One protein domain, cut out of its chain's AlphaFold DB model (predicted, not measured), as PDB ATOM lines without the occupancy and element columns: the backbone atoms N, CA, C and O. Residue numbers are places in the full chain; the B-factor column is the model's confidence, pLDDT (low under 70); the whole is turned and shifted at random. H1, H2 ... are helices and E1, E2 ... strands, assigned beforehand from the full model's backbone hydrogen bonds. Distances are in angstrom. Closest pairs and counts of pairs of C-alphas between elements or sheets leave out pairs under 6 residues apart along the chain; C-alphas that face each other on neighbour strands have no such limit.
ATOM      1  N   PHE A   2     107.282-220.190 137.639       95.00
ATOM      2  CA  PHE A   2     106.887-220.370 136.227       95.00
ATOM      3  C   PHE A   2     106.588-219.071 135.478       95.00
ATOM      4  O   PHE A   2     107.123-218.865 134.401       95.00
ATOM      5  N   GLU A   3     105.763-218.204 136.067       95.88
ATOM      6  CA  GLU A   3     105.366-216.919 135.476       95.88
ATOM      7  C   GLU A   3     106.586-216.085 135.065       95.88
ATOM      8  O   GLU A   3     106.815-215.878 133.878       95.88
ATOM      9  N   VAL A   4     107.460-215.772 136.026       97.81
ATOM     10  CA  VAL A   4     108.717-215.054 135.765       97.81
ATOM     11  C   VAL A   4     109.607-215.798 134.762       97.81
ATOM     12  O   VAL A   4     110.187-215.168 133.883       97.81
ATOM     13  N   ALA A   5     109.726-217.127 134.850       97.88
ATOM     14  CA  ALA A   5     110.566-217.895 133.930       97.88
ATOM     15  C   ALA A   5     110.068-217.797 132.476       97.88
ATOM     16  O   ALA A   5     110.867-217.562 131.576       97.88
ATOM     17  N   TYR A   6     108.759-217.911 132.240       97.06
ATOM     18  CA  TYR A   6     108.173-217.792 130.902       97.06
ATOM     19  C   TYR A   6     108.114-216.357 130.369       97.06
ATOM     20  O   TYR A   6     107.991-216.178 129.159       97.06
ATOM     21  N   GLU A   7     108.200-215.350 131.237       97.31
ATOM     22  CA  GLU A   7     108.322-213.942 130.841       97.31
ATOM     23  C   GLU A   7     109.760-213.548 130.482       97.31
ATOM     24  O   GLU A   7     109.966-212.636 129.686       97.31
ATOM     25  N   THR A   8     110.758-214.221 131.062       98.00
ATOM     26  CA  THR A   8     112.166-213.795 130.984       98.00
ATOM     27  C   THR A   8     113.058-214.709 130.154       98.00
ATOM     28  O   THR A   8     114.119-214.274 129.705       98.00
ATOM     29  N   ILE A   9     112.657-215.960 129.926       98.00
ATOM     30  CA  ILE A   9     113.461-216.955 129.216       98.00
ATOM     31  C   ILE A   9     112.704-217.426 127.978       98.00
ATOM     32  O   ILE A   9     111.582-217.923 128.066       98.00
ATOM     33  N   ASN A  10     113.362-217.336 126.822       97.69
ATOM     34  CA  ASN A  10     112.897-217.938 125.578       97.69
ATOM     35  C   ASN A  10     113.787-219.139 125.217       97.69
ATOM     36  O   ASN A  10     114.968-218.979 124.898       97.69
ATOM     37  N   LEU A  11     113.208-220.344 125.228       97.19
ATOM     38  CA  LEU A  11     113.904-221.586 124.890       97.19
ATOM     39  C   LEU A  11     114.482-221.585 123.467       97.19
ATOM     40  O   LEU A  11     115.517-222.208 123.251       97.19
ATOM     41  N   GLU A  12     113.883-220.861 122.516       96.56
ATOM     42  CA  GLU A  12     114.385-220.741 121.137       96.56
ATOM     43  C   GLU A  12     115.760-220.067 121.070       96.56
ATOM     44  O   GLU A  12     116.546-220.353 120.169       96.56
ATOM     45  N   GLN A  13     116.065-219.210 122.043       97.00
ATOM     46  CA  GLN A  13     117.327-218.474 122.138       97.00
ATOM     47  C   GLN A  13     118.332-219.155 123.079       97.00
ATOM     48  O   GLN A  13     119.489-218.748 123.161       97.00
ATOM     49  N   HIS A  14     117.912-220.198 123.797       96.81
ATOM     50  CA  HIS A  14     118.741-220.866 124.790       96.81
ATOM     51  C   HIS A  14     119.672-221.907 124.155       96.81
ATOM     52  O   HIS A  14     119.245-222.776 123.390       96.81
ATOM     53  N   SER A  15     120.943-221.909 124.559       95.56
ATOM     54  CA  SER A  15     121.898-222.963 124.215       95.56
ATOM     55  C   SER A  15     122.691-223.421 125.435       95.56
ATOM     56  O   SER A  15     122.919-222.653 126.365       95.56
ATOM     57  N   GLY A  16     123.080-224.696 125.460       93.50
ATOM     58  CA  GLY A  16     123.851-225.250 126.565       93.50
ATOM     59  C   GLY A  16     124.339-226.673 126.321       93.50
ATOM     60  O   GLY A  16     123.855-227.383 125.439       93.50
ATOM     61  N   THR A  17     125.308-227.099 127.130       92.38
ATOM     62  CA  THR A  17     125.848-228.466 127.084       92.38
ATOM     63  C   THR A  17     124.973-229.465 127.828       92.38
ATOM     64  O   THR A  17     125.063-230.657 127.564       92.38
ATOM     65  N   HIS A  18     124.120-229.018 128.753       93.31
ATOM     66  CA  HIS A  18     123.191-229.912 129.430       93.31
ATOM     67  C   HIS A  18     121.903-230.070 128.605       93.31
ATOM     68  O   HIS A  18     121.346-229.059 128.167       93.31
ATOM     69  N   PRO A  19     121.398-231.301 128.411       95.19
ATOM     70  CA  PRO A  19     120.119-231.501 127.755       95.19
ATOM     71  C   PRO A  19     118.965-230.868 128.530       95.19
ATOM     72  O   PRO A  19     119.009-230.752 129.758       95.19
ATOM     73  N   ARG A  20     117.955-230.448 127.767       96.06
ATOM     74  CA  ARG A  20     116.748-229.747 128.215       96.06
ATOM     75  C   ARG A  20     115.681-229.781 127.125       96.06
ATOM     76  O   ARG A  20     116.016-229.715 125.938       96.06
ATOM     77  N   LEU A  21     114.428-229.827 127.544       96.62
ATOM     78  CA  LEU A  21     113.218-229.814 126.728       96.62
ATOM     79  C   LEU A  21     112.281-228.646 127.097       96.62
ATOM     80  O   LEU A  21     111.384-228.331 126.319       96.62
ATOM     81  N   GLY A  22     112.489-227.973 128.231       97.12
ATOM     82  CA  GLY A  22     111.689-226.817 128.644       97.12
ATOM     83  C   GLY A  22     112.493-225.689 129.272       97.12
ATOM     84  O   GLY A  22     113.627-225.881 129.704       97.12
ATOM     85  N   VAL A  23     111.866-224.514 129.363       97.75
ATOM     86  CA  VAL A  23     112.346-223.392 130.191       97.75
ATOM     87  C   VAL A  23     112.351-223.789 131.666       97.75
ATOM     88  O   VAL A  23     113.329-223.567 132.373       97.75
ATOM     89  N   VAL A  24     111.269-224.427 132.115       97.62
ATOM     90  CA  VAL A  24     111.205-225.133 133.395       97.62
ATOM     91  C   VAL A  24     111.189-226.622 133.070       97.62
ATOM     92  O   VAL A  24     110.134-227.191 132.799       97.62
ATOM     93  N   ASP A  25     112.382-227.213 132.996       96.88
ATOM     94  CA  ASP A  25     112.585-228.562 132.452       96.88
ATOM     95  C   ASP A  25     112.109-229.672 133.398       96.88
ATOM     96  O   ASP A  25     111.391-230.576 132.978       96.88
ATOM     97  N   ASP A  26     112.497-229.605 134.674       96.56
ATOM     98  CA  ASP A  26     112.291-230.674 135.657       96.56
ATOM     99  C   ASP A  26     111.993-230.087 137.042       96.56
ATOM    100  O   ASP A  26     112.740-229.248 137.551       96.56
ATOM    101  N   ILE A  27     110.900-230.538 137.655       96.94
ATOM    102  CA  ILE A  27     110.526-230.239 139.038       96.94
ATOM    103  C   ILE A  27     110.370-231.545 139.787       96.94
ATOM    104  O   ILE A  27     109.634-232.440 139.381       96.94
ATOM    105  N   VAL A  28     111.006-231.626 140.946       96.62
ATOM    106  CA  VAL A  28     110.939-232.812 141.783       96.62
ATOM    107  C   VAL A  28     110.538-232.450 143.202       96.62
ATOM    108  O   VAL A  28     111.114-231.558 143.821       96.62
ATOM    109  N   LEU A  29     109.533-233.149 143.721       97.25
ATOM    110  CA  LEU A  29     109.140-233.076 145.119       97.25
ATOM    111  C   LEU A  29     109.779-234.252 145.856       97.25
ATOM    112  O   LEU A  29     109.455-235.417 145.611       97.25
ATOM    113  N   HIS A  30     110.698-233.925 146.759       96.62
ATOM    114  CA  HIS A  30     111.320-234.891 147.651       96.62
ATOM    115  C   HIS A  30     110.654-234.830 149.027       96.62
ATOM    116  O   HIS A  30     110.606-233.747 149.616       96.62
ATOM    117  N   PRO A  31     110.174-235.959 149.575       96.38
ATOM    118  CA  PRO A  31     109.746-235.995 150.962       96.38
ATOM    119  C   PRO A  31     110.955-235.797 151.885       96.38
ATOM    120  O   PRO A  31     111.998-236.428 151.696       96.38
ATOM    121  N   LEU A  32     110.816-234.921 152.881       94.25
ATOM    122  CA  LEU A  32     111.840-234.647 153.889       94.25
ATOM    123  C   LEU A  32     111.299-234.920 155.296       94.25
ATOM    124  O   LEU A  32     110.116-234.726 155.578       94.25
ATOM    125  N   ALA A  33     112.197-235.319 156.199       93.12
ATOM    126  CA  ALA A  33     111.889-235.637 157.590       93.12
ATOM    127  C   ALA A  33     110.750-236.666 157.728       93.12
ATOM    128  O   ALA A  33     110.959-237.842 157.450       93.12
ATOM    129  N   ARG A  34     109.570-236.238 158.191       95.56
ATOM    130  CA  ARG A  34     108.412-237.114 158.437       95.56
ATOM    131  C   ARG A  34     107.440-237.191 157.262       95.56
ATOM    132  O   ARG A  34     106.500-237.971 157.343       95.56
ATOM    133  N   ALA A  35     107.643-236.390 156.215       97.62
ATOM    134  CA  ALA A  35     106.803-236.459 155.029       97.62
ATOM    135  C   ALA A  35     107.002-237.803 154.319       97.62
ATOM    136  O   ALA A  35     108.119-238.314 154.207       97.62
ATOM    137  N   SER A  36     105.910-238.357 153.824       97.56
ATOM    138  CA  SER A  36     105.866-239.571 153.023       97.56
ATOM    139  C   SER A  36     105.994-239.258 151.533       97.56
ATOM    140  O   SER A  36     105.716-238.151 151.062       97.56
ATOM    141  N   LEU A  37     106.406-240.263 150.760       97.25
ATOM    142  CA  LEU A  37     106.448-240.149 149.304       97.25
ATOM    143  C   LEU A  37     105.047-239.953 148.700       97.25
ATOM    144  O   LEU A  37     104.916-239.240 147.706       97.25
ATOM    145  N   ASP A  38     104.019-240.517 149.330       96.62
ATOM    146  CA  ASP A  38     102.627-240.375 148.900       96.62
ATOM    147  C   ASP A  38     102.120-238.940 149.089       96.62
ATOM    148  O   ASP A  38     101.473-238.401 148.195       96.62
ATOM    149  N   GLU A  39     102.474-238.270 150.191       97.19
ATOM    150  CA  GLU A  39     102.164-236.844 150.386       97.19
ATOM    151  C   GLU A  39     102.860-235.967 149.335       97.19
ATOM    152  O   GLU A  39     102.253-235.041 148.793       97.19
ATOM    153  N   ALA A  40     104.116-236.281 148.993       97.62
ATOM    154  CA  ALA A  40     104.833-235.586 147.924       97.62
ATOM    155  C   ALA A  40     104.167-235.807 146.553       97.62
ATOM    156  O   ALA A  40     104.026-234.854 145.785       97.62
ATOM    157  N   ALA A  41     103.728-237.031 146.249       97.06
ATOM    158  CA  ALA A  41     103.005-237.356 145.018       97.06
ATOM    159  C   ALA A  41     101.619-236.693 144.959       97.06
ATOM    160  O   ALA A  41     101.214-236.187 143.912       97.06
ATOM    161  N   TRP A  42     100.912-236.632 146.087       95.56
ATOM    162  CA  TRP A  42      99.625-235.951 146.195       95.56
ATOM    163  C   TRP A  42      99.755-234.447 145.925       95.56
ATOM    164  O   TRP A  42      99.017-233.906 145.100       95.56
ATOM    165  N   LEU A  43     100.738-233.783 146.547       95.75
ATOM    166  CA  LEU A  43     101.008-232.365 146.299       95.75
ATOM    167  C   LEU A  43     101.430-232.121 144.845       95.75
ATOM    168  O   LEU A  43     101.002-231.142 144.235       95.75
ATOM    169  N   ASN A  44     102.231-233.026 144.278       95.31
ATOM    170  CA  ASN A  44     102.667-232.960 142.886       95.31
ATOM    171  C   ASN A  44     101.469-232.861 141.932       95.31
ATOM    172  O   ASN A  44     101.446-231.962 141.099       95.31
ATOM    173  N   LYS A  45     100.437-233.692 142.134       90.50
ATOM    174  CA  LYS A  45      99.217-233.676 141.316       90.50
ATOM    175  C   LYS A  45      98.495-232.323 141.344       90.50
ATOM    176  O   LYS A  45      98.056-231.838 140.307       90.50
ATOM    177  N   ALA A  46      98.384-231.694 142.514       91.56
ATOM    178  CA  ALA A  46      97.773-230.367 142.620       91.56
ATOM    179  C   ALA A  46      98.594-229.305 141.864       91.56
ATOM    180  O   ALA A  46      98.040-228.485 141.133       91.56
ATOM    181  N   VAL A  47      99.922-229.362 142.001       93.75
ATOM    182  CA  VAL A  47     100.859-228.459 141.321       93.75
ATOM    183  C   VAL A  47     100.809-228.641 139.800       93.75
ATOM    184  O   VAL A  47     100.810-227.656 139.064       93.75
ATOM    185  N   THR A  48     100.727-229.876 139.306       94.44
ATOM    186  CA  THR A  48     100.746-230.162 137.864       94.44
ATOM    187  C   THR A  48      99.481-229.717 137.163       94.44
ATOM    188  O   THR A  48      99.569-229.143 136.079       94.44
ATOM    189  N   THR A  49      98.320-229.925 137.788       92.81
ATOM    190  CA  THR A  49      97.042-229.458 137.248       92.81
ATOM    191  C   THR A  49      97.014-227.927 137.165       92.81
ATOM    192  O   THR A  49      96.580-227.389 136.146       92.81
ATOM    193  N   ASP A  50      97.520-227.205 138.174       94.00
ATOM    194  CA  ASP A  50      97.615-225.737 138.115       94.00
ATOM    195  C   ASP A  50      98.555-225.275 136.992       94.00
ATOM    196  O   ASP A  50      98.180-224.437 136.174       94.00
ATOM    197  N   ILE A  51      99.745-225.876 136.878       95.50
ATOM    198  CA  ILE A  51     100.729-225.503 135.851       95.50
ATOM    199  C   ILE A  51     100.197-225.756 134.438       95.50
ATOM    200  O   ILE A  51     100.246-224.856 133.593       95.50
ATOM    201  N   GLY A  52      99.685-226.963 134.179       94.81
ATOM    202  CA  GLY A  52      99.168-227.349 132.867       94.81
ATOM    203  C   GLY A  52      98.004-226.460 132.430       94.81
ATOM    204  O   GLY A  52      97.986-225.985 131.293       94.81
ATOM    205  N   ASN A  53      97.078-226.154 133.346       93.75
ATOM    206  CA  ASN A  53      95.911-225.324 133.051       93.75
ATOM    207  C   ASN A  53      96.247-223.835 132.939       93.75
ATOM    208  O   ASN A  53      95.790-223.173 132.009       93.75
ATOM    209  N   ARG A  54      97.043-223.285 133.858       96.00
ATOM    210  CA  ARG A  54      97.336-221.847 133.881       96.00
ATOM    211  C   ARG A  54      98.279-221.437 132.760       96.00
ATOM    212  O   ARG A  54      98.055-220.416 132.115       96.00
ATOM    213  N   PHE A  55      99.338-222.209 132.528       96.12
ATOM    214  CA  PHE A  55     100.377-221.836 131.567       96.12
ATOM    215  C   PHE A  55     100.214-222.499 130.200       96.12
ATOM    216  O   PHE A  55     100.939-222.120 129.275       96.12
ATOM    217  N   GLN A  56      99.261-223.429 130.054       96.12
ATOM    218  CA  GLN A  56      98.980-224.136 128.800       96.12
ATOM    219  C   GLN A  56     100.251-224.769 128.217       96.12
ATOM    220  O   GLN A  56     100.576-224.600 127.041       96.12
ATOM    221  N   VAL A  57     100.999-225.471 129.071       96.81
ATOM    222  CA  VAL A  57     102.223-226.196 128.707       96.81
ATOM    223  C   VAL A  57     102.025-227.698 128.910       96.81
ATOM    224  O   VAL A  57     101.344-228.082 129.863       96.81
ATOM    225  N   PRO A  58     102.604-228.557 128.057       97.75
ATOM    226  CA  PRO A  58     102.559-229.999 128.266       97.75
ATOM    227  C   PRO A  58     103.360-230.381 129.514       97.75
ATOM    228  O   PRO A  58     104.539-230.029 129.635       97.75
ATOM    229  N   VAL A  59     102.733-231.135 130.414       98.12
ATOM    230  CA  VAL A  59     103.350-231.616 131.652       98.12
ATOM    231  C   VAL A  59     103.415-233.141 131.652       98.12
ATOM    232  O   VAL A  59     102.410-233.814 131.430       98.12
ATOM    233  N   PHE A  60     104.598-233.687 131.929       97.94
ATOM    234  CA  PHE A  60     104.842-235.125 132.042       97.94
ATOM    235  C   PHE A  60     105.174-235.505 133.482       97.94
ATOM    236  O   PHE A  60     106.141-235.004 134.062       97.94
ATOM    237  N   LEU A  61     104.398-236.421 134.047       98.06
ATOM    238  CA  LEU A  61     104.590-236.930 135.394       98.06
ATOM    239  C   LEU A  61     105.622-238.052 135.417       98.06
ATOM    240  O   LEU A  61     105.731-238.842 134.482       98.06
ATOM    241  N   TYR A  62     106.362-238.183 136.514       97.94
ATOM    242  CA  TYR A  62     107.255-239.326 136.715       97.94
ATOM    243  C   TYR A  62     107.382-239.740 138.182       97.94
ATOM    244  O   TYR A  62     106.979-239.031 139.110       97.94
ATOM    245  N   GLY A  63     107.987-240.909 138.400       97.06
ATOM    246  CA  GLY A  63     108.165-241.474 139.734       97.06
ATOM    247  C   GLY A  63     106.816-241.736 140.395       97.06
ATOM    248  O   GLY A  63     105.869-242.134 139.723       97.06
ATOM    249  N   ALA A  64     106.717-241.475 141.697       97.50
ATOM    250  CA  ALA A  64     105.495-241.702 142.466       97.50
ATOM    251  C   ALA A  64     104.317-240.808 142.039       97.50
ATOM    252  O   ALA A  64     103.175-241.128 142.347       97.50
ATOM    253  N   ALA A  65     104.572-239.711 141.318       97.00
ATOM    254  CA  ALA A  65     103.511-238.855 140.793       97.00
ATOM    255  C   ALA A  65     102.837-239.438 139.538       97.00
ATOM    256  O   ALA A  65     101.690-239.108 139.246       97.00
ATOM    257  N   HIS A  66     103.525-240.306 138.789       96.88
ATOM    258  CA  HIS A  66     102.964-240.915 137.585       96.88
ATOM    259  C   HIS A  66     102.122-242.152 137.949       96.88
ATOM    260  O   HIS A  66     102.614-242.998 138.699       96.88
ATOM    261  N   PRO A  67     100.922-242.356 137.366       92.69
ATOM    262  CA  PRO A  67     100.013-243.451 137.740       92.69
ATOM    263  C   PRO A  67     100.624-244.859 137.690       92.69
ATOM    264  O   PRO A  67     100.243-245.739 138.454       92.69
ATOM    265  N   THR A  68     101.574-245.079 136.779       95.19
ATOM    266  CA  THR A  68     102.288-246.359 136.618       95.19
ATOM    267  C   THR A  68     103.721-246.353 137.159       95.19
ATOM    268  O   THR A  68     104.477-247.283 136.895       95.19
ATOM    269  N   GLY A  69     104.141-245.297 137.865       95.69
ATOM    270  CA  GLY A  69     105.506-245.202 138.391       95.69
ATOM    271  C   GLY A  69     106.588-244.994 137.323       95.69
ATOM    272  O   GLY A  69     107.727-245.424 137.509       95.69
ATOM    273  N   LYS A  70     106.253-244.389 136.172       96.56
ATOM    274  CA  LYS A  70     107.161-244.264 135.021       96.56
ATOM    275  C   LYS A  70     108.446-243.523 135.406       96.56
ATOM    276  O   LYS A  70     108.413-242.467 136.035       96.56
ATOM    277  N   ALA A  71     109.591-244.076 135.014       96.06
ATOM    278  CA  ALA A  71     110.890-243.477 135.299       96.06
ATOM    279  C   ALA A  71     111.168-242.256 134.402       96.06
ATOM    280  O   ALA A  71     110.881-242.269 133.202       96.06
ATOM    281  N   LEU A  72     111.797-241.225 134.976       96.38
ATOM    282  CA  LEU A  72     112.141-239.978 134.282       96.38
ATOM    283  C   LEU A  72     113.015-240.208 133.041       96.38
ATOM    284  O   LEU A  72     112.808-239.589 132.002       96.38
ATOM    285  N   ASP A  73     113.988-241.117 133.118       95.56
ATOM    286  CA  ASP A  73     114.889-241.410 132.003       95.56
ATOM    287  C   ASP A  73     114.187-242.126 130.841       95.56
ATOM    288  O   ASP A  73     114.638-242.015 129.700       95.56
ATOM    289  N   SER A  74     113.077-242.825 131.094       95.62
ATOM    290  CA  SER A  74     112.225-243.379 130.036       95.62
ATOM    291  C   SER A  74     111.499-242.269 129.276       95.62
ATOM    292  O   SER A  74     111.606-242.212 128.054       95.62
ATOM    293  N   ILE A  75     110.867-241.329 129.986       96.44
ATOM    294  CA  ILE A  75     110.187-240.166 129.381       96.44
ATOM    295  C   ILE A  75     111.184-239.319 128.586       96.44
ATOM    296  O   ILE A  75     110.969-239.027 127.412       96.44
ATOM    297  N   ARG A  76     112.338-239.010 129.186       96.44
ATOM    298  CA  ARG A  76     113.429-238.283 128.523       96.44
ATOM    299  C   ARG A  76     113.858-238.955 127.214       96.44
ATOM    300  O   ARG A  76     114.125-238.266 126.235       96.44
ATOM    301  N   ARG A  77     113.919-240.291 127.143       94.62
ATOM    302  CA  ARG A  77     114.259-240.998 125.890       94.62
ATOM    303  C   ARG A  77     113.168-240.893 124.836       94.62
ATOM    304  O   ARG A  77     113.504-240.653 123.680       94.62
ATOM    305  N   GLU A  78     111.911-241.074 125.228       94.19
ATOM    306  CA  GLU A  78     110.761-240.963 124.322       94.19
ATOM    307  C   GLU A  78     110.679-239.570 123.688       94.19
ATOM    308  O   GLU A  78     110.410-239.450 122.497       94.19
ATOM    309  N   LEU A  79     111.013-238.531 124.458       94.31
ATOM    310  CA  LEU A  79     111.003-237.135 124.018       94.31
ATOM    311  C   LEU A  79     112.333-236.660 123.404       94.31
ATOM    312  O   LEU A  79     112.509-235.475 123.139       94.31
ATOM    313  N   GLY A  80     113.297-237.560 123.184       93.38
ATOM    314  CA  GLY A  80     114.562-237.218 122.526       93.38
ATOM    315  C   GLY A  80     115.536-236.367 123.354       93.38
ATOM    316  O   GLY A  80     116.511-235.873 122.795       93.38
ATOM    317  N   TYR A  81     115.348-236.254 124.674       94.94
ATOM    318  CA  TYR A  81     116.156-235.446 125.607       94.94
ATOM    319  C   TYR A  81     117.670-235.616 125.417       94.94
ATOM    320  O   TYR A  81     118.415-234.648 125.407       94.94
ATOM    321  N   TYR A  82     118.144-236.852 125.231       93.38
ATOM    322  CA  TYR A  82     119.576-237.173 125.163       93.38
ATOM    323  C   TYR A  82     120.209-236.992 123.771       93.38
ATOM    324  O   TYR A  82     121.351-237.412 123.575       93.38
ATOM    325  N   ARG A  83     119.492-236.423 122.791       92.12
ATOM    326  CA  ARG A  83     120.000-236.200 121.429       92.12
ATOM    327  C   ARG A  83     120.376-234.724 121.242       92.12
ATOM    328  O   ARG A  83     119.464-233.905 121.157       92.12
ATOM    329  N   PRO A  84     121.674-234.369 121.195       92.25
ATOM    330  CA  PRO A  84     122.088-233.002 120.895       92.25
ATOM    331  C   PRO A  84     121.691-232.630 119.464       92.25
ATOM    332  O   PRO A  84     121.687-233.483 118.575       92.25
ATOM    333  N   ASN A  85     121.367-231.358 119.245       93.06
ATOM    334  CA  ASN A  85     120.999-230.808 117.936       93.06
ATOM    335  C   ASN A  85     121.952-229.697 117.464       93.06
ATOM    336  O   ASN A  85     121.720-229.100 116.417       93.06
ATOM    337  N   PHE A  86     123.003-229.410 118.235       91.94
ATOM    338  CA  PHE A  86     123.967-228.360 117.944       91.94
ATOM    339  C   PHE A  86     125.390-228.838 118.249       91.94
ATOM    340  O   PHE A  86     125.642-229.403 119.313       91.94
ATOM    341  N   MET A  87     126.316-228.635 117.304       86.62
ATOM    342  CA  MET A  87     127.751-228.952 117.437       86.62
ATOM    343  C   MET A  87     128.056-230.354 118.017       86.62
ATOM    344  O   MET A  87     128.991-230.522 118.793       86.62
ATOM    345  N   ASP A  88     127.238-231.363 117.686       84.19
ATOM    346  CA  ASP A  88     127.330-232.775 118.114       84.19
ATOM    347  C   ASP A  88     127.295-233.073 119.629       84.19
ATOM    348  O   ASP A  88     127.245-234.243 120.038       84.19
ATOM    349  N   ASN A  89     127.321-232.055 120.488       87.69
ATOM    350  CA  ASN A  89     127.443-232.192 121.941       87.69
ATOM    351  C   ASN A  89     126.690-231.115 122.743       87.69
ATOM    352  O   ASN A  89     126.799-231.096 123.971       87.69
ATOM    353  N   GLN A  90     125.929-230.252 122.073       91.62
ATOM    354  CA  GLN A  90     125.141-229.186 122.677       91.62
ATOM    355  C   GLN A  90     123.685-229.239 122.224       91.62
ATOM    356  O   GLN A  90     123.311-229.846 121.215       91.62
ATOM    357  N   TRP A  91     122.858-228.556 123.002       95.00
ATOM    358  CA  TRP A  91     121.461-228.337 122.704       95.00
ATOM    359  C   TRP A  91     121.241-226.846 122.512       95.00
ATOM    360  O   TRP A  91     121.501-226.067 123.432       95.00
ATOM    361  N   ALA A  92     120.739-226.453 121.346       95.50
ATOM    362  CA  ALA A  92     120.421-225.067 121.022       95.50
ATOM    363  C   ALA A  92     118.976-224.946 120.544       95.50
ATOM    364  O   ALA A  92     118.484-225.777 119.782       95.50
ATOM    365  N   GLY A  93     118.286-223.920 121.031       93.69
ATOM    366  CA  GLY A  93     116.898-223.660 120.708       93.69
ATOM    367  C   GLY A  93     115.949-224.804 121.069       93.69
ATOM    368  O   GLY A  93     116.170-225.612 121.982       93.69
ATOM    369  N   TRP A  94     114.889-224.864 120.283       89.19
ATOM    370  CA  TRP A  94     113.820-225.844 120.329       89.19
ATOM    371  C   TRP A  94     114.199-227.153 119.610       89.19
ATOM    372  O   TRP A  94     114.773-227.114 118.523       89.19
ATOM    373  N   THR A  95     113.880-228.317 120.194       87.88
ATOM    374  CA  THR A  95     114.389-229.624 119.707       87.88
ATOM    375  C   THR A  95     113.326-230.699 119.474       87.88
ATOM    376  O   THR A  95     113.679-231.842 119.186       87.88
ATOM    377  N   MET A  96     112.041-230.388 119.632       89.75
ATOM    378  CA  MET A  96     110.959-231.383 119.574       89.75
ATOM    379  C   MET A  96     109.861-230.946 118.582       89.75
ATOM    380  O   MET A  96     109.922-229.834 118.068       89.75
ATOM    381  N   PRO A  97     108.886-231.790 118.211       91.31
ATOM    382  CA  PRO A  97     107.805-231.353 117.327       91.31
ATOM    383  C   PRO A  97     106.825-230.429 118.065       91.31
ATOM    384  O   PRO A  97     106.638-230.557 119.272       91.31
ATOM    385  N   GLU A  98     106.159-229.529 117.337       93.31
ATOM    386  CA  GLU A  98     105.104-228.663 117.901       93.31
ATOM    387  C   GLU A  98     103.903-229.454 118.413       93.31
ATOM    388  O   GLU A  98     103.202-228.993 119.303       93.31
ATOM    389  N   ILE A  99     103.665-230.646 117.865       95.31
ATOM    390  CA  ILE A  99     102.620-231.558 118.321       95.31
ATOM    391  C   ILE A  99     103.300-232.826 118.816       95.31
ATOM    392  O   ILE A  99     103.974-233.525 118.055       95.31
ATOM    393  N   LEU A 100     103.118-233.123 120.099       94.38
ATOM    394  CA  LEU A 100     103.686-234.311 120.721       94.38
ATOM    395  C   LEU A 100     102.973-235.575 120.233       94.38
ATOM    396  O   LEU A 100     101.746-235.647 120.196       94.38
ATOM    397  N   SER A 101     103.759-236.603 119.909       91.38
ATOM    398  CA  SER A 101     103.253-237.946 119.597       91.38
ATOM    399  C   SER A 101     102.836-238.729 120.845       91.38
ATOM    400  O   SER A 101     102.105-239.713 120.743       91.38
ATOM    401  N   VAL A 102     103.296-238.296 122.020       91.69
ATOM    402  CA  VAL A 102     102.938-238.855 123.323       91.69
ATOM    403  C   VAL A 102     102.035-237.860 124.036       91.69
ATOM    404  O   VAL A 102     102.351-236.674 124.118       91.69
ATOM    405  N   LYS A 103     100.907-238.348 124.556       94.88
ATOM    406  CA  LYS A 103      99.974-237.522 125.320       94.88
ATOM    407  C   LYS A 103     100.632-237.106 126.652       94.88
ATOM    408  O   LYS A 103     101.080-238.003 127.368       94.88
ATOM    409  N   PRO A 104     100.692-235.804 126.986       96.81
ATOM    410  CA  PRO A 104     101.115-235.361 128.310       96.81
ATOM    411  C   PRO A 104     100.069-235.749 129.361       96.81
ATOM    412  O   PRO A 104      98.897-235.971 129.042       96.81
ATOM    413  N   ASP A 105     100.491-235.828 130.616       96.88
ATOM    414  CA  ASP A 105      99.597-236.126 131.735       96.88
ATOM    415  C   ASP A 105      98.655-234.950 132.025       96.88
ATOM    416  O   ASP A 105      97.480-235.164 132.313       96.88
ATOM    417  N   GLU A 106      99.157-233.719 131.890       96.94
ATOM    418  CA  GLU A 106      98.394-232.477 132.041       96.94
ATOM    419  C   GLU A 106      98.768-231.464 130.946       96.94
ATOM    420  O   GLU A 106      99.883-231.471 130.413       96.94
ATOM    421  N   GLY A 107      97.840-230.560 130.628       96.56
ATOM    422  CA  GLY A 107      98.035-229.527 129.607       96.56
ATOM    423  C   GLY A 107      97.872-230.016 128.155       96.56
ATOM    424  O   GLY A 107      97.456-231.150 127.900       96.56
ATOM    425  N   PRO A 108      98.133-229.139 127.168       96.81
ATOM    426  CA  PRO A 108      97.915-229.435 125.753       96.81
ATOM    427  C   PRO A 108      99.007-230.338 125.166       96.81
ATOM    428  O   PRO A 108     100.133-230.368 125.643       96.81
ATOM    429  N   THR A 109      98.711-231.027 124.059       96.75
ATOM    430  CA  THR A 109      99.724-231.729 123.238       96.75
ATOM    431  C   THR A 109     100.521-230.788 122.334       96.75
ATOM    432  O   THR A 109     101.590-231.164 121.851       96.75
ATOM    433  N   CYS A 110      99.986-229.591 122.082       96.31
ATOM    434  CA  CYS A 110     100.674-228.528 121.365       96.31
ATOM    435  C   CYS A 110     101.723-227.900 122.277       96.31
ATOM    436  O   CYS A 110     101.429-227.560 123.425       96.31
ATOM    437  N   VAL A 111     102.933-227.721 121.764       96.19
ATOM    438  CA  VAL A 111     104.043-227.172 122.526       96.19
ATOM    439  C   VAL A 111     104.460-225.819 121.982       96.19
ATOM    440  O   VAL A 111     104.759-225.655 120.801       96.19
ATOM    441  N   SER A 112     104.542-224.841 122.879       96.44
ATOM    442  CA  SER A 112     105.142-223.549 122.571       96.44
ATOM    443  C   SER A 112     106.655-223.700 122.434       96.44
ATOM    444  O   SER A 112     107.319-224.089 123.396       96.44
ATOM    445  N   ARG A 113     107.215-223.315 121.282       96.62
ATOM    446  CA  ARG A 113     108.670-223.342 121.043       96.62
ATOM    447  C   ARG A 113     109.463-222.558 122.090       96.62
ATOM    448  O   ARG A 113     110.543-222.985 122.484       96.62
ATOM    449  N   ALA A 114     108.897-221.447 122.566       97.00
ATOM    450  CA  ALA A 114     109.525-220.573 123.549       97.00
ATOM    451  C   ALA A 114     109.527-221.143 124.978       97.00
ATOM    452  O   ALA A 114     110.394-220.778 125.766       97.00
ATOM    453  N   ARG A 115     108.582-222.030 125.325       96.81
ATOM    454  CA  ARG A 115     108.419-222.568 126.695       96.81
ATOM    455  C   ARG A 115     108.859-224.021 126.832       96.81
ATOM    456  O   ARG A 115     109.433-224.402 127.849       96.81
ATOM    457  N   GLY A 116     108.573-224.814 125.811       97.06
ATOM    458  CA  GLY A 116     108.730-226.255 125.781       97.06
ATOM    459  C   GLY A 116     107.818-227.033 126.717       97.06
ATOM    460  O   GLY A 116     106.661-226.657 126.900       97.06
ATOM    461  N   ILE A 117     108.322-228.154 127.232       97.38
ATOM    462  CA  ILE A 117     107.577-229.058 128.122       97.38
ATOM    463  C   ILE A 117     108.119-229.001 129.543       97.38
ATOM    464  O   ILE A 117     109.260-228.601 129.759       97.38
ATOM    465  N   THR A 118     107.340-229.475 130.504       97.81
ATOM    466  CA  THR A 118     107.791-229.593 131.890       97.81
ATOM    467  C   THR A 118     107.632-231.026 132.370       97.81
ATOM    468  O   THR A 118     106.584-231.642 132.196       97.81
ATOM    469  N   MET A 119     108.670-231.572 132.997       98.06
ATOM    470  CA  MET A 119     108.594-232.840 133.719       98.06
ATOM    471  C   MET A 119     108.417-232.548 135.206       98.06
ATOM    472  O   MET A 119     109.134-231.717 135.758       98.06
ATOM    473  N   ILE A 120     107.466-233.205 135.868       98.06
ATOM    474  CA  ILE A 120     107.238-233.024 137.305       98.06
ATOM    475  C   ILE A 120     107.109-234.391 137.967       98.06
ATOM    476  O   ILE A 120     106.368-235.249 137.505       98.06
ATOM    477  N   GLY A 121     107.831-234.629 139.055       98.00
ATOM    478  CA  GLY A 121     107.819-235.934 139.708       98.00
ATOM    479  C   GLY A 121     107.914-235.872 141.218       98.00
ATOM    480  O   GLY A 121     108.274-234.857 141.813       98.00
ATOM    481  N   ALA A 122     107.589-236.995 141.842       98.12
ATOM    482  CA  ALA A 122     107.791-237.220 143.264       98.12
ATOM    483  C   ALA A 122     108.672-238.454 143.442       98.12
ATOM    484  O   ALA A 122     108.430-239.497 142.828       98.12
ATOM    485  N   ARG A 123     109.733-238.336 144.242       96.38
ATOM    486  CA  ARG A 123     110.677-239.440 144.475       96.38
ATOM    487  C   ARG A 123     111.486-239.244 145.760       96.38
ATOM    488  O   ARG A 123     111.646-238.101 146.190       96.38
TER     489      ARG A 123
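What this domain is: This is residues 2 to 123 of the 187 residues of the protein "FTCD_N domain-containing protein" of Gossypium tomentosum (UniProt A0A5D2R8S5). With little regular structure, this is a small parallel sheet between long helix H2 on one face and short H3 on the other, with long loops beyond the strands' starts and H1 near H2. The 122 printed residues run H1, E1, H2, E2, H3, E3, sheet order E1 E3 E2; under half are in these mixed elements. It is compact, radius of gyration of the C-alphas 14.4 A, spanning 45 by 28 by 27 A.

Where its parts are: Find C-alpha 2 at (106.887, -220.370, 136.227), where H1, residues 2 to 8, begins. Pass E1, 26 to 29; H2, 37 to 55, 26.2 A long; E2, 59 to 63; H3, 72 to 78; then E3, 118 to 122, ending at (107.791, -237.220, 143.264).

How they stand to each other: Beside E3, N 27 and O 119 of E1's pair, 2.8 A, and N 60 and O 118 of E2's, 2.9 A, are within hydrogen-bond range. H2 touches E3, closest C-alphas Ala 41 and Ala 122, 5.1 A; H3, on the opposite face, touches E2, Tyr 62 and Leu 72, 5.5 A. H1, H2 and H3 have every O i to N i+4 pair within range.

The domain as a whole: Links 9 to 25 and 79 to 117 are long; the printed part has no cut, and no printed residue is under 70 in pLDDT.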